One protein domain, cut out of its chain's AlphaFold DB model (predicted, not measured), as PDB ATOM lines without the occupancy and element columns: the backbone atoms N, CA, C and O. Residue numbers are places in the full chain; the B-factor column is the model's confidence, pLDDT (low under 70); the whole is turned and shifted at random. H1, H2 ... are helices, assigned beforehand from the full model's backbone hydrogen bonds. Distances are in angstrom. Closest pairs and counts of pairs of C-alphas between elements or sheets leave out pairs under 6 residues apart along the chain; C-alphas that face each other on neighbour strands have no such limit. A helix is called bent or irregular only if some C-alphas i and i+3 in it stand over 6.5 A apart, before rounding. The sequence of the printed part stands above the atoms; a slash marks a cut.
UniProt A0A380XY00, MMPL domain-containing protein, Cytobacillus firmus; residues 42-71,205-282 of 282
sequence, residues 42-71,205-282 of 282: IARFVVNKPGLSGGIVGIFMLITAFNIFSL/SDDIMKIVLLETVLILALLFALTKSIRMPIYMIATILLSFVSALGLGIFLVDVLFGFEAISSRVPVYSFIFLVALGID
ATOM      1  N   ILE A  42     161.242 131.546 177.911       86.06
ATOM      2  CA  ILE A  42     160.453 130.462 177.302       86.06
ATOM      3  C   ILE A  42     159.959 130.858 175.905       86.06
ATOM      4  O   ILE A  42     160.122 130.097 174.957       86.06
ATOM      5  N   ALA A  43     159.427 132.074 175.746       87.38
ATOM      6  CA  ALA A  43     158.965 132.562 174.449       87.38
ATOM      7  C   ALA A  43     160.114 132.625 173.429       87.38
ATOM      8  O   ALA A  43     159.954 132.186 172.293       87.38
ATOM      9  N   ARG A  44     161.307 133.084 173.845       87.62
ATOM     10  CA  ARG A  44     162.497 133.047 172.973       87.62
ATOM     11  C   ARG A  44     162.897 131.625 172.602       87.62
ATOM     12  O   ARG A  44     163.298 131.402 171.468       87.62
ATOM     13  N   PHE A  45     162.810 130.673 173.529       90.69
ATOM     14  CA  PHE A  45     163.128 129.275 173.247       90.69
ATOM     15  C   PHE A  45     162.191 128.678 172.187       90.69
ATOM     16  O   PHE A  45     162.680 128.113 171.211       90.69
ATOM     17  N   VAL A  46     160.877 128.873 172.334       92.50
ATOM     18  CA  VAL A  46     159.865 128.375 171.385       92.50
ATOM     19  C   VAL A  46     160.048 128.992 169.995       92.50
ATOM     20  O   VAL A  46     160.018 128.279 168.997       92.50
ATOM     21  N   VAL A  47     160.305 130.302 169.919       90.88
ATOM     22  CA  VAL A  47     160.488 131.008 168.637       90.88
ATOM     23  C   VAL A  47     161.815 130.644 167.962       90.88
ATOM     24  O   VAL A  47     161.853 130.463 166.749       90.88
ATOM     25  N   ASN A  48     162.904 130.511 168.725       92.62
ATOM     26  CA  ASN A  48     164.228 130.240 168.158       92.62
ATOM     27  C   ASN A  48     164.448 128.759 167.819       92.62
ATOM     28  O   ASN A  48     165.302 128.447 166.990       92.62
ATOM     29  N   LYS A  49     163.734 127.837 168.480       94.19
ATOM     30  CA  LYS A  49     163.870 126.386 168.276       94.19
ATOM     31  C   LYS A  49     162.505 125.684 168.155       94.19
ATOM     32  O   LYS A  49     162.248 124.741 168.909       94.19
ATOM     33  N   PRO A  50     161.661 126.064 167.177       91.75
ATOM     34  CA  PRO A  50     160.287 125.571 167.074       91.75
ATOM     35  C   PRO A  50     160.203 124.052 166.873       91.75
ATOM     36  O   PRO A  50     159.335 123.405 167.452       91.75
ATOM     37  N   GLY A  51     161.134 123.458 166.115       94.00
ATOM     38  CA  GLY A  51     161.174 122.005 165.907       94.00
ATOM     39  C   GLY A  51     161.495 121.217 167.181       94.00
ATOM     40  O   GLY A  51     160.924 120.156 167.406       94.00
ATOM     41  N   LEU A  52     162.358 121.757 168.052       93.94
ATOM     42  CA  LEU A  52     162.697 121.115 169.323       93.94
ATOM     43  C   LEU A  52     161.547 121.248 170.326       93.94
ATOM     44  O   LEU A  52     161.152 120.257 170.930       93.94
ATOM     45  N   SER A  53     160.990 122.453 170.491       92.81
ATOM     46  CA  SER A  53     159.872 122.669 171.414       92.81
ATOM     47  C   SER A  53     158.623 121.900 170.985       92.81
ATOM     48  O   SER A  53     158.005 121.238 171.812       92.81
ATOM     49  N   GLY A  54     158.283 121.940 169.692       92.50
ATOM     50  CA  GLY A  54     157.156 121.192 169.140       92.50
ATOM     51  C   GLY A  54     157.368 119.683 169.221       92.50
ATOM     52  O   GLY A  54     156.449 118.965 169.596       92.50
ATOM     53  N   GLY A  55     158.587 119.203 168.953       94.75
ATOM     54  CA  GLY A  55     158.930 117.786 169.074       94.75
ATOM     55  C   GLY A  55     158.795 117.259 170.503       94.75
ATOM     56  O   GLY A  55     158.210 116.202 170.702       94.75
ATOM     57  N   ILE A  56     159.267 118.010 171.506       95.38
ATOM     58  CA  ILE A  56     159.136 117.624 172.921       95.38
ATOM     59  C   ILE A  56     157.661 117.525 173.325       95.38
ATOM     60  O   ILE A  56     157.256 116.521 173.909       95.38
ATOM     61  N   VAL A  57     156.853 118.538 172.994       95.00
ATOM     62  CA  VAL A  57     155.413 118.538 173.307       95.00
ATOM     63  C   VAL A  57     154.689 117.421 172.557       95.00
ATOM     64  O   VAL A  57     153.877 116.721 173.152       95.00
ATOM     65  N   GLY A  58     155.013 117.208 171.281       95.56
ATOM     66  CA  GLY A  58     154.430 116.140 170.474       95.56
ATOM     67  C   GLY A  58     154.752 114.751 171.021       95.56
ATOM     68  O   GLY A  58     153.854 113.924 171.129       95.56
ATOM     69  N   ILE A  59     155.998 114.500 171.435       96.69
ATOM     70  CA  ILE A  59     156.388 113.233 172.075       96.69
ATOM     71  C   ILE A  59     155.635 113.043 173.390       96.69
ATOM     72  O   ILE A  59     155.100 111.965 173.623       96.69
ATOM     73  N   PHE A  60     155.561 114.081 174.228       96.69
ATOM     74  CA  PHE A  60     154.794 114.020 175.471       96.69
ATOM     75  C   PHE A  60     153.329 113.653 175.204       96.69
ATOM     76  O   PHE A  60     152.839 112.702 175.801       96.69
ATOM     77  N   MET A  61     152.679 114.337 174.254       96.94
ATOM     78  CA  MET A  61     151.295 114.056 173.863       96.94
ATOM     79  C   MET A  61     151.107 112.642 173.312       96.94
ATOM     80  O   MET A  61     150.089 112.022 173.580       96.94
ATOM     81  N   LEU A  62     152.064 112.118 172.541       96.12
ATOM     82  CA  LEU A  62     151.993 110.750 172.023       96.12
ATOM     83  C   LEU A  62     152.128 109.708 173.139       96.12
ATOM     84  O   LEU A  62     151.414 108.709 173.121       96.12
ATOM     85  N   ILE A  63     153.008 109.946 174.115       96.38
ATOM     86  CA  ILE A  63     153.186 109.058 175.271       96.38
ATOM     87  C   ILE A  63     151.909 109.017 176.110       96.38
ATOM     88  O   ILE A  63     151.430 107.938 176.444       96.38
ATOM     89  N   THR A  64     151.334 110.174 176.433       96.50
ATOM     90  CA  THR A  64     150.093 110.243 177.214       96.50
ATOM     91  C   THR A  64     148.896 109.721 176.431       96.50
ATOM     92  O   THR A  64     148.070 109.015 176.999       96.50
ATOM     93  N   ALA A  65     148.824 109.991 175.125       95.62
ATOM     94  CA  ALA A  65     147.788 109.452 174.248       95.62
ATOM     95  C   ALA A  65     147.805 107.920 174.203       95.62
ATOM     96  O   ALA A  65     146.746 107.310 174.108       95.62
ATOM     97  N   PHE A  66     148.979 107.290 174.308       94.69
ATOM     98  CA  PHE A  66     149.095 105.832 174.294       94.69
ATOM     99  C   PHE A  66     148.353 105.157 175.460       94.69
ATOM    100  O   PHE A  66     147.879 104.035 175.312       94.69
ATOM    101  N   ASN A  67     148.178 105.840 176.595       92.88
ATOM    102  CA  ASN A  67     147.441 105.290 177.736       92.88
ATOM    103  C   ASN A  67     145.938 105.093 177.456       92.88
ATOM    104  O   ASN A  67     145.272 104.387 178.200       92.88
ATOM    105  N   ILE A  68     145.401 105.619 176.346       89.75
ATOM    106  CA  ILE A  68     144.011 105.354 175.949       89.75
ATOM    107  C   ILE A  68     143.727 103.865 175.692       89.75
ATOM    108  O   ILE A  68     142.582 103.443 175.787       89.75
ATOM    109  N   PHE A  69     144.748 103.060 175.381       87.81
ATOM    110  CA  PHE A  69     144.592 101.610 175.218       87.81
ATOM    111  C   PHE A  69     144.402 100.867 176.547       87.81
ATOM    112  O   PHE A  69     144.011  99.708 176.530       87.81
ATOM    113  N   SER A  70     144.664 101.524 177.677       86.12
ATOM    114  CA  SER A  70     144.377 101.024 179.027       86.12
ATOM    115  C   SER A  70     142.984 101.442 179.514       86.12
ATOM    116  O   SER A  70     142.719 101.417 180.709       86.12
ATOM    117  N   LEU A  71     142.116 101.913 178.614       83.31
ATOM    118  CA  LEU A  71     140.782 102.380 178.963       83.31
ATOM    119  C   LEU A  71     139.850 101.201 179.247       83.31
ATOM    120  O   LEU A  71     139.395 100.540 178.315       83.31
ATOM    121  N   SER A 205     128.177 102.538 171.037       82.38
ATOM    122  CA  SER A 205     129.420 102.354 170.271       82.38
ATOM    123  C   SER A 205     129.335 103.013 168.894       82.38
ATOM    124  O   SER A 205     130.245 103.741 168.483       82.38
ATOM    125  N   ASP A 206     128.201 102.833 168.225       83.56
ATOM    126  CA  ASP A 206     127.951 103.397 166.906       83.56
ATOM    127  C   ASP A 206     127.721 104.907 166.969       83.56
ATOM    128  O   ASP A 206     128.235 105.666 166.140       83.56
ATOM    129  N   ASP A 207     126.952 105.366 167.952       88.81
ATOM    130  CA  ASP A 207     126.593 106.775 168.069       88.81
ATOM    131  C   ASP A 207     127.771 107.646 168.507       88.81
ATOM    132  O   ASP A 207     127.934 108.749 167.982       88.81
ATOM    133  N   ILE A 208     128.652 107.150 169.377       86.06
ATOM    134  CA  ILE A 208     129.871 107.863 169.779       86.06
ATOM    135  C   ILE A 208     130.749 108.144 168.558       86.06
ATOM    136  O   ILE A 208     131.197 109.279 168.369       86.06
ATOM    137  N   MET A 209     130.954 107.147 167.692       85.88
ATOM    138  CA  MET A 209     131.754 107.323 166.480       85.88
ATOM    139  C   MET A 209     131.113 108.338 165.523       85.88
ATOM    140  O   MET A 209     131.802 109.208 164.982       85.88
ATOM    141  N   LYS A 210     129.785 108.280 165.350       90.94
ATOM    142  CA  LYS A 210     129.040 109.252 164.533       90.94
ATOM    143  C   LYS A 210     129.154 110.668 165.098       90.94
ATOM    144  O   LYS A 210     129.396 111.591 164.326       90.94
ATOM    145  N   ILE A 211     129.008 110.851 166.413       89.31
ATOM    146  CA  ILE A 211     129.108 112.161 167.075       89.31
ATOM    147  C   ILE A 211     130.498 112.757 166.859       89.31
ATOM    148  O   ILE A 211     130.600 113.872 166.349       89.31
ATOM    149  N   VAL A 212     131.559 112.000 167.162       88.94
ATOM    150  CA  VAL A 212     132.949 112.458 166.994       88.94
ATOM    151  C   VAL A 212     133.223 112.847 165.541       88.94
ATOM    152  O   VAL A 212     133.798 113.908 165.283       88.94
ATOM    153  N   LEU A 213     132.780 112.033 164.577       92.69
ATOM    154  CA  LEU A 213     132.956 112.317 163.153       92.69
ATOM    155  C   LEU A 213     132.194 113.578 162.717       92.69
ATOM    156  O   LEU A 213     132.776 114.458 162.079       92.69
ATOM    157  N   LEU A 214     130.908 113.679 163.057       93.62
ATOM    158  CA  LEU A 214     130.056 114.806 162.671       93.62
ATOM    159  C   LEU A 214     130.532 116.120 163.295       93.62
ATOM    160  O   LEU A 214     130.581 117.137 162.604       93.62
ATOM    161  N   GLU A 215     130.926 116.105 164.566       90.69
ATOM    162  CA  GLU A 215     131.459 117.276 165.263       90.69
ATOM    163  C   GLU A 215     132.818 117.699 164.690       90.69
ATOM    164  O   GLU A 215     133.031 118.881 164.420       90.69
ATOM    165  N   THR A 216     133.705 116.745 164.388       91.62
ATOM    166  CA  THR A 216     134.982 117.022 163.708       91.62
ATOM    167  C   THR A 216     134.748 117.683 162.344       91.62
ATOM    168  O   THR A 216     135.382 118.687 162.019       91.62
ATOM    169  N   VAL A 217     133.803 117.174 161.545       94.19
ATOM    170  CA  VAL A 217     133.441 117.771 160.245       94.19
ATOM    171  C   VAL A 217     132.836 119.166 160.419       94.19
ATOM    172  O   VAL A 217     133.193 120.085 159.677       94.19
ATOM    173  N   LEU A 218     131.958 119.352 161.406       92.88
ATOM    174  CA  LEU A 218     131.343 120.641 161.719       92.88
ATOM    175  C   LEU A 218     132.400 121.691 162.091       92.88
ATOM    176  O   LEU A 218     132.396 122.799 161.551       92.88
ATOM    177  N   ILE A 219     133.336 121.331 162.968       91.12
ATOM    178  CA  ILE A 219     134.444 122.193 163.386       91.12
ATOM    179  C   ILE A 219     135.360 122.503 162.212       91.12
ATOM    180  O   ILE A 219     135.718 123.661 162.005       91.12
ATOM    181  N   LEU A 220     135.703 121.503 161.399       92.31
ATOM    182  CA  LEU A 220     136.517 121.708 160.207       92.31
ATOM    183  C   LEU A 220     135.863 122.719 159.254       92.31
ATOM    184  O   LEU A 220     136.546 123.610 158.748       92.31
ATOM    185  N   ALA A 221     134.548 122.620 159.042       93.44
ATOM    186  CA  ALA A 221     133.793 123.554 158.212       93.44
ATOM    187  C   ALA A 221     133.777 124.977 158.801       93.44
ATOM    188  O   ALA A 221     133.988 125.950 158.072       93.44
ATOM    189  N   LEU A 222     133.592 125.109 160.118       91.44
ATOM    190  CA  LEU A 222     133.644 126.396 160.815       91.44
ATOM    191  C   LEU A 222     135.039 127.031 160.708       91.44
ATOM    192  O   LEU A 222     135.163 128.201 160.344       91.44
ATOM    193  N   LEU A 223     136.097 126.253 160.948       91.75
ATOM    194  CA  LEU A 223     137.482 126.700 160.819       91.75
ATOM    195  C   LEU A 223     137.825 127.065 159.375       91.75
ATOM    196  O   LEU A 223     138.553 128.031 159.144       91.75
ATOM    197  N   PHE A 224     137.291 126.343 158.391       93.94
ATOM    198  CA  PHE A 224     137.439 126.693 156.981       93.94
ATOM    199  C   PHE A 224     136.791 128.048 156.665       93.94
ATOM    200  O   PHE A 224     137.426 128.897 156.036       93.94
ATOM    201  N   ALA A 225     135.575 128.294 157.164       93.25
ATOM    202  CA  ALA A 225     134.888 129.573 157.002       93.25
ATOM    203  C   ALA A 225     135.640 130.733 157.684       93.25
ATOM    204  O   ALA A 225     135.742 131.823 157.114       93.25
ATOM    205  N   LEU A 226     136.202 130.490 158.872       90.94
ATOM    206  CA  LEU A 226     136.926 131.493 159.653       90.94
ATOM    207  C   LEU A 226     138.303 131.815 159.058       90.94
ATOM    208  O   LEU A 226     138.649 132.978 158.864       90.94
ATOM    209  N   THR A 227     139.094 130.784 158.755       93.00
ATOM    210  CA  THR A 227     140.481 130.950 158.294       93.00
ATOM    211  C   THR A 227     140.605 131.207 156.796       93.00
ATOM    212  O   THR A 227     141.670 131.635 156.349       93.00
ATOM    213  N   LYS A 228     139.550 130.937 156.010       91.25
ATOM    214  CA  LYS A 228     139.542 131.032 154.538       91.25
ATOM    215  C   LYS A 228     140.710 130.281 153.876       91.25
ATOM    216  O   LYS A 228     141.195 130.671 152.816       91.25
ATOM    217  N   SER A 229     141.189 129.215 154.515       92.06
ATOM    218  CA  SER A 229     142.338 128.412 154.094       92.06
ATOM    219  C   SER A 229     142.029 126.938 154.309       92.06
ATOM    220  O   SER A 229     141.372 126.590 155.278       92.06
ATOM    221  N   ILE A 230     142.516 126.057 153.432       89.75
ATOM    222  CA  ILE A 230     142.334 124.600 153.582       89.75
ATOM    223  C   ILE A 230     143.379 124.015 154.541       89.75
ATOM    224  O   ILE A 230     143.085 123.120 155.323       89.75
ATOM    225  N   ARG A 231     144.616 124.526 154.503       94.31
ATOM    226  CA  ARG A 231     145.736 123.930 155.248       94.31
ATOM    227  C   ARG A 231     145.657 124.210 156.749       94.31
ATOM    228  O   ARG A 231     145.951 123.327 157.542       94.31
ATOM    229  N   MET A 232     145.255 125.422 157.136       91.94
ATOM    230  CA  MET A 232     145.230 125.834 158.548       91.94
ATOM    231  C   MET A 232     144.212 125.036 159.383       91.94
ATOM    232  O   MET A 232     144.613 124.516 160.422       91.94
ATOM    233  N   PRO A 233     142.949 124.848 158.943       92.44
ATOM    234  CA  PRO A 233     141.971 124.025 159.656       92.44
ATOM    235  C   PRO A 233     142.422 122.588 159.878       92.44
ATOM    236  O   PRO A 233     142.203 122.049 160.954       92.44
ATOM    237  N   ILE A 234     143.091 121.987 158.890       93.31
ATOM    238  CA  ILE A 234     143.584 120.609 158.997       93.31
ATOM    239  C   ILE A 234     144.654 120.501 160.088       93.31
ATOM    240  O   ILE A 234     144.607 119.584 160.902       93.31
ATOM    241  N   TYR A 235     145.600 121.443 160.148       92.44
ATOM    242  CA  TYR A 235     146.593 121.439 161.225       92.44
ATOM    243  C   TYR A 235     145.950 121.668 162.593       92.44
ATOM    244  O   TYR A 235     146.269 120.942 163.530       92.44
ATOM    245  N   MET A 236     145.021 122.623 162.701       91.62
ATOM    246  CA  MET A 236     144.331 122.918 163.960       91.62
ATOM    247  C   MET A 236     143.525 121.719 164.459       91.62
ATOM    248  O   MET A 236     143.653 121.339 165.621       91.62
ATOM    249  N   ILE A 237     142.755 121.066 163.585       92.62
ATOM    250  CA  ILE A 237     141.954 119.912 163.991       92.62
ATOM    251  C   ILE A 237     142.835 118.727 164.379       92.62
ATOM    252  O   ILE A 237     142.573 118.087 165.390       92.62
ATOM    253  N   ALA A 238     143.934 118.486 163.655       93.06
ATOM    254  CA  ALA A 238     144.894 117.453 164.022       93.06
ATOM    255  C   ALA A 238     145.495 117.712 165.412       93.06
ATOM    256  O   ALA A 238     145.591 116.791 166.222       93.06
ATOM    257  N   THR A 239     145.851 118.963 165.724       92.12
ATOM    258  CA  THR A 239     146.366 119.319 167.053       92.12
ATOM    259  C   THR A 239     145.309 119.213 168.149       92.12
ATOM    260  O   THR A 239     145.632 118.754 169.240       92.12
ATOM    261  N   ILE A 240     144.055 119.574 167.864       92.50
ATOM    262  CA  ILE A 240     142.945 119.464 168.818       92.50
ATOM    263  C   ILE A 240     142.658 117.993 169.129       92.50
ATOM    264  O   ILE A 240     142.597 117.622 170.297       92.50
ATOM    265  N   LEU A 241     142.554 117.142 168.105       93.00
ATOM    266  CA  LEU A 241     142.318 115.709 168.280       93.00
ATOM    267  C   LEU A 241     143.474 115.030 169.024       93.00
ATOM    268  O   LEU A 241     143.233 114.257 169.949       93.00
ATOM    269  N   LEU A 242     144.728 115.358 168.689       94.19
ATOM    270  CA  LEU A 242     145.891 114.847 169.422       94.19
ATOM    271  C   LEU A 242     145.877 115.304 170.886       94.19
ATOM    272  O   LEU A 242     146.124 114.501 171.783       94.19
ATOM    273  N   SER A 243     145.562 116.576 171.135       93.50
ATOM    274  CA  SER A 243     145.449 117.114 172.490       93.50
ATOM    275  C   SER A 243     144.320 116.445 173.272       93.50
ATOM    276  O   SER A 243     144.496 116.178 174.456       93.50
ATOM    277  N   PHE A 244     143.189 116.147 172.626       93.50
ATOM    278  CA  PHE A 244     142.075 115.417 173.225       93.50
ATOM    279  C   PHE A 244     142.504 114.015 173.668       93.50
ATOM    280  O   PHE A 244     142.383 113.697 174.849       93.50
ATOM    281  N   VAL A 245     143.065 113.205 172.761       94.19
ATOM    282  CA  VAL A 245     143.503 111.834 173.086       94.19
ATOM    283  C   VAL A 245     144.600 111.858 174.154       94.19
ATOM    284  O   VAL A 245     144.553 111.084 175.106       94.19
ATOM    285  N   SER A 246     145.547 112.795 174.053       95.38
ATOM    286  CA  SER A 246     146.590 113.008 175.060       95.38
ATOM    287  C   SER A 246     146.018 113.352 176.435       95.38
ATOM    288  O   SER A 246     146.486 112.825 177.441       95.38
ATOM    289  N   ALA A 247     145.051 114.268 176.502       94.25
ATOM    290  CA  ALA A 247     144.443 114.688 177.759       94.25
ATOM    291  C   ALA A 247     143.587 113.576 178.373       94.25
ATOM    292  O   ALA A 247     143.631 113.393 179.585       94.25
ATOM    293  N   LEU A 248     142.862 112.814 177.550       93.69
ATOM    294  CA  LEU A 248     142.083 111.666 178.005       93.69
ATOM    295  C   LEU A 248     142.997 110.565 178.556       93.69
ATOM    296  O   LEU A 248     142.790 110.130 179.684       93.69
ATOM    297  N   GLY A 249     144.044 110.180 177.820       94.75
ATOM    298  CA  GLY A 249     145.007 109.173 178.275       94.75
ATOM    299  C   GLY A 249     145.790 109.611 179.516       94.75
ATOM    300  O   GLY A 249     145.933 108.845 180.462       94.75
ATOM    301  N   LEU A 250     146.221 110.875 179.590       95.19
ATOM    302  CA  LEU A 250     146.811 111.406 180.824       95.19
ATOM    303  C   LEU A 250     145.803 111.409 181.982       95.19
ATOM    304  O   LEU A 250     146.179 111.133 183.116       95.19
ATOM    305  N   GLY A 251     144.541 111.741 181.708       93.25
ATOM    306  CA  GLY A 251     143.471 111.762 182.699       93.25
ATOM    307  C   GLY A 251     143.212 110.386 183.302       93.25
ATOM    308  O   GLY A 251     143.152 110.284 184.521       93.25
ATOM    309  N   ILE A 252     143.127 109.346 182.469       92.06
ATOM    310  CA  ILE A 252     142.967 107.948 182.901       92.06
ATOM    311  C   ILE A 252     144.136 107.545 183.803       92.06
ATOM    312  O   ILE A 252     143.918 107.176 184.952       92.06
ATOM    313  N   PHE A 253     145.372 107.739 183.333       92.94
ATOM    314  CA  PHE A 253     146.576 107.447 184.113       92.94
ATOM    315  C   PHE A 253     146.608 108.172 185.466       92.94
ATOM    316  O   PHE A 253     146.949 107.585 186.491       92.94
ATOM    317  N   LEU A 254     146.277 109.466 185.491       93.31
ATOM    318  CA  LEU A 254     146.274 110.236 186.733       93.31
ATOM    319  C   LEU A 254     145.158 109.793 187.674       93.31
ATOM    320  O   LEU A 254     145.361 109.823 188.884       93.31
ATOM    321  N   VAL A 255     143.993 109.416 187.148       90.25
ATOM    322  CA  VAL A 255     142.871 108.953 187.966       90.25
ATOM    323  C   VAL A 255     143.200 107.625 188.641       90.25
ATOM    324  O   VAL A 255     142.989 107.495 189.847       90.25
ATOM    325  N   ASP A 256     143.801 106.707 187.895       89.69
ATOM    326  CA  ASP A 256     144.311 105.442 188.414       89.69
ATOM    327  C   ASP A 256     145.380 105.680 189.499       89.69
ATOM    328  O   ASP A 256     145.188 105.347 190.666       89.69
ATOM    329  N   VAL A 257     146.458 106.407 189.184       90.81
ATOM    330  CA  VAL A 257     147.578 106.603 190.124       90.81
ATOM    331  C   VAL A 257     147.207 107.425 191.365       90.81
ATOM    332  O   VAL A 257     147.731 107.168 192.451       90.81
ATOM    333  N   LEU A 258     146.365 108.456 191.230       91.56
ATOM    334  CA  LEU A 258     146.044 109.362 192.341       91.56
ATOM    335  C   LEU A 258     144.874 108.879 193.197       91.56
ATOM    336  O   LEU A 258     144.848 109.185 194.390       91.56
ATOM    337  N   PHE A 259     143.904 108.185 192.597       87.19
ATOM    338  CA  PHE A 259     142.658 107.816 193.268       87.19
ATOM    339  C   PHE A 259     142.398 106.306 193.305       87.19
ATOM    340  O   PHE A 259     141.479 105.893 194.005       87.19
ATOM    341  N   GLY A 260     143.198 105.488 192.614       84.06
ATOM    342  CA  GLY A 260     143.065 104.029 192.591       84.06
ATOM    343  C   GLY A 260     141.873 103.527 191.778       84.06
ATOM    344  O   GLY A 260     141.374 102.437 192.045       84.06
ATOM    345  N   PHE A 261     141.364 104.329 190.836       82.62
ATOM    346  CA  PHE A 261     140.263 103.923 189.962       82.62
ATOM    347  C   PHE A 261     140.806 103.457 188.610       82.62
ATOM    348  O   PHE A 261     141.192 104.278 187.781       82.62
ATOM    349  N   GLU A 262     140.778 102.145 188.385       79.38
ATOM    350  CA  GLU A 262     141.275 101.507 187.154       79.38
ATOM    351  C   GLU A 262     140.321 101.683 185.958       79.38
ATOM    352  O   GLU A 262     140.725 101.557 184.806       79.38
ATOM    353  N   ALA A 263     139.052 102.016 186.215       83.69
ATOM    354  CA  ALA A 263     138.018 102.110 185.193       83.69
ATOM    355  C   ALA A 263     137.171 103.381 185.332       83.69
ATOM    356  O   ALA A 263     136.957 103.917 186.425       83.69
ATOM    357  N   ILE A 264     136.658 103.873 184.202       86.00
ATOM    358  CA  ILE A 264     135.864 105.107 184.132       86.00
ATOM    359  C   ILE A 264     134.473 104.850 183.557       86.00
ATOM    360  O   ILE A 264     134.193 103.825 182.946       86.00
ATOM    361  N   SER A 265     133.553 105.801 183.717       85.69
ATOM    362  CA  SER A 265     132.246 105.680 183.067       85.69
ATOM    363  C   SER A 265     132.379 105.756 181.540       85.69
ATOM    364  O   SER A 265     133.063 106.636 181.016       85.69
ATOM    365  N   SER A 266     131.605 104.929 180.829       82.38
ATOM    366  CA  SER A 266     131.460 104.951 179.362       82.38
ATOM    367  C   SER A 266     131.063 106.311 178.766       82.38
ATOM    368  O   SER A 266     131.242 106.550 177.576       82.38
ATOM    369  N   ARG A 267     130.561 107.245 179.584       84.12
ATOM    370  CA  ARG A 267     130.181 108.605 179.162       84.12
ATOM    371  C   ARG A 267     131.349 109.592 179.158       84.12
ATOM    372  O   ARG A 267     131.257 110.645 178.526       84.12
ATOM    373  N   VAL A 268     132.433 109.284 179.875       88.31
ATOM    374  CA  VAL A 268     133.574 110.194 180.048       88.31
ATOM    375  C   VAL A 268     134.237 110.550 178.717       88.31
ATOM    376  O   VAL A 268     134.476 111.744 178.524       88.31
ATOM    377  N   PRO A 269     134.489 109.617 177.774       87.56
ATOM    378  CA  PRO A 269     135.101 109.969 176.492       87.56
ATOM    379  C   PRO A 269     134.302 111.017 175.709       87.56
ATOM    380  O   PRO A 269     134.884 111.977 175.215       87.56
ATOM    381  N   VAL A 270     132.970 110.895 175.672       87.44
ATOM    382  CA  VAL A 270     132.087 111.826 174.945       87.44
ATOM    383  C   VAL A 270     132.091 113.209 175.582       87.44
ATOM    384  O   VAL A 270     132.290 114.209 174.895       87.44
ATOM    385  N   TYR A 271     131.900 113.291 176.900       89.50
ATOM    386  CA  TYR A 271     131.918 114.583 177.587       89.50
ATOM    387  C   TYR A 271     133.293 115.241 177.493       89.50
ATOM    388  O   TYR A 271     133.381 116.439 177.234       89.50
ATOM    389  N   SER A 272     134.362 114.457 177.637       90.12
ATOM    390  CA  SER A 272     135.730 114.948 177.488       90.12
ATOM    391  C   SER A 272     135.974 115.466 176.077       90.12
ATOM    392  O   SER A 272     136.580 116.520 175.935       90.12
ATOM    393  N   PHE A 273     135.469 114.781 175.047       90.50
ATOM    394  CA  PHE A 273     135.582 115.227 173.663       90.50
ATOM    395  C   PHE A 273     134.912 116.584 173.480       90.50
ATOM    396  O   PHE A 273     135.595 117.549 173.150       90.50
ATOM    397  N   ILE A 274     133.627 116.695 173.827       87.94
ATOM    398  CA  ILE A 274     132.862 117.939 173.681       87.94
ATOM    399  C   ILE A 274     133.543 119.093 174.435       87.94
ATOM    400  O   ILE A 274     133.721 120.172 173.877       87.94
ATOM    401  N   PHE A 275     133.964 118.893 175.689       88.31
ATOM    402  CA  PHE A 275     134.582 119.967 176.474       88.31
ATOM    403  C   PHE A 275     135.993 120.332 176.004       88.31
ATOM    404  O   PHE A 275     136.303 121.518 175.900       88.31
ATOM    405  N   LEU A 276     136.857 119.350 175.731       88.75
ATOM    406  CA  LEU A 276     138.249 119.605 175.347       88.75
ATOM    407  C   LEU A 276     138.352 120.163 173.933       88.75
ATOM    408  O   LEU A 276     139.183 121.030 173.681       88.75
ATOM    409  N   VAL A 277     137.501 119.700 173.022       86.56
ATOM    410  CA  VAL A 277     137.454 120.201 171.650       86.56
ATOM    411  C   VAL A 277     136.836 121.599 171.610       86.56
ATOM    412  O   VAL A 277     137.404 122.483 170.970       86.56
ATOM    413  N   ALA A 278     135.742 121.842 172.345       81.81
ATOM    414  CA  ALA A 278     135.143 123.176 172.437       81.81
ATOM    415  C   ALA A 278     136.055 124.199 173.132       81.81
ATOM    416  O   ALA A 278     136.021 125.371 172.776       81.81
ATOM    417  N   LEU A 279     136.873 123.781 174.104       82.62
ATOM    418  CA  LEU A 279     137.897 124.644 174.702       82.62
ATOM    419  C   LEU A 279     139.108 124.812 173.775       82.62
ATOM    420  O   LEU A 279     139.718 125.869 173.751       82.62
ATOM    421  N   GLY A 280     139.484 123.769 173.033       77.00
ATOM    422  CA  GLY A 280     140.662 123.779 172.167       77.00
ATOM    423  C   GLY A 280     140.504 124.616 170.895       77.00
ATOM    424  O   GLY A 280     141.510 124.927 170.259       77.00
ATOM    425  N   ILE A 281     139.268 124.946 170.508       76.38
ATOM    426  CA  ILE A 281     138.966 125.793 169.347       76.38
ATOM    427  C   ILE A 281     138.870 127.294 169.681       76.38
ATOM    428  O   ILE A 281     139.100 128.104 168.782       76.38
ATOM    429  N   ASP A 282     138.508 127.652 170.920       74.69
ATOM    430  CA  ASP A 282     138.424 129.040 171.420       74.69
ATOM    431  C   ASP A 282     139.826 129.621 171.695       74.69
ATOM    432  O   ASP A 282     140.094 130.771 171.273       74.69
TER     433      ASP A 282
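AT A GLANCE: This is residues 42 to 71 and 205 to 282 of the 282 residues of the protein "MMPL domain-containing protein" of Cytobacillus firmus (UniProt A0A380XY00). One long helix, H4, runs through the middle, with H5 and H3 on one side of it and H2 crossing it on the other; short H1 sits at the far end of H2, turned off at a corner. H3 and H4 make a V that meets where H3 ends and H4 begins, and H5 folds back from H4 into the space between them, running almost exactly along H3. The printed part has 108 residues with five named helices, H1 to H5 in order along the chain, and no named strand; the class is all helix. It is only just loose, close to compact, with a radius of gyration of the C-alphas of 15.8 A, and its outline is only just flat, spanning 42 by 35 by 19 A.

IN THESE COORDINATES: H4, the longest helix, has residues 231 to 259 and is 41.4 A from first to last C-alpha, from C-alpha 231 at (145.736, 123.930, 155.248) to C-alpha 259 at (142.658, 107.816, 193.268). H5 is residues 268 to 281, 19.7 A long. H3 is residues 205 to 227, 32.9 A long. H2 is residues 50 to 70, 31.6 A long; it is neither bent nor irregular, but only just, with C-alphas 66 and 69 at 6.2 A. H1 is residues 42 to 48, 9.9 A long, and begins at C-alpha 42 at (160.453, 130.462, 177.302).

HOW THE PARTS SIT: H4 is the hub, touching H2, H3 and H5. H2 touches H4 with residues 61 to 68 alone, and H4 touches H2 with residues 242 to 253 alone; the closest C-alphas, those of Ala 65 and Ser 246, are 3.8 A apart. The lines of H2 and H4 stand at a steep tilt of 52 degrees, and the two run the same way. H3 and H4 form a helical hairpin, running opposite ways at a steep tilt of 44 degrees. They touch through residues 232 to 237 of H4 alone, and their closest C-alphas, those of Leu 223 and Pro 233, are 5.4 A apart. H4 and H5 form another helical hairpin, also opposite ways at a steep tilt of 44 degrees. H4 touches H5 with residues 240 to 248 alone, and the closest C-alphas, those of Ile 240 and Gly 280, are 5.9 A apart. H3 and H5 are close but not clearly touching, the closest C-alphas being those of Ile 208 and Val 270 at 6.9 A; they run the same way at a shallow tilt of 2 degrees. H3, H4 and H5 are an up-and-down bundle, a group of helices in which each runs against the one before it. H1 and H2 only just touch, with 3 pairs of C-alphas within 8 A, and only at the corner by their link. H1 is apart from H3, H4 and H5, and H2 is apart from H3 and H5. Every O i to N i+4 pair is within hydrogen-bond range in H1, H4 and H5; in H2 it is 13 of 17 and in H3 18 of 19.

THE WHOLE: The two C-alphas farthest apart, those of Lys 228 and Gly 260, are 46.8 A from each other. Residues 72 to 204 are not printed, and C-alphas 71 and 205 are 14.3 A apart across this cut, which falls in the link from H2 to H3. Of the links that are printed whole, H1 to H2 and H3 to H4 are tight, H4 to H5 is short, and none is long. Residues 47 to 52, of which 50 to 52 belong to H2, stand free. The mean pLDDT of the printed part is 90.4, and no printed residue is under 70. Asp 282 is the chain's last residue.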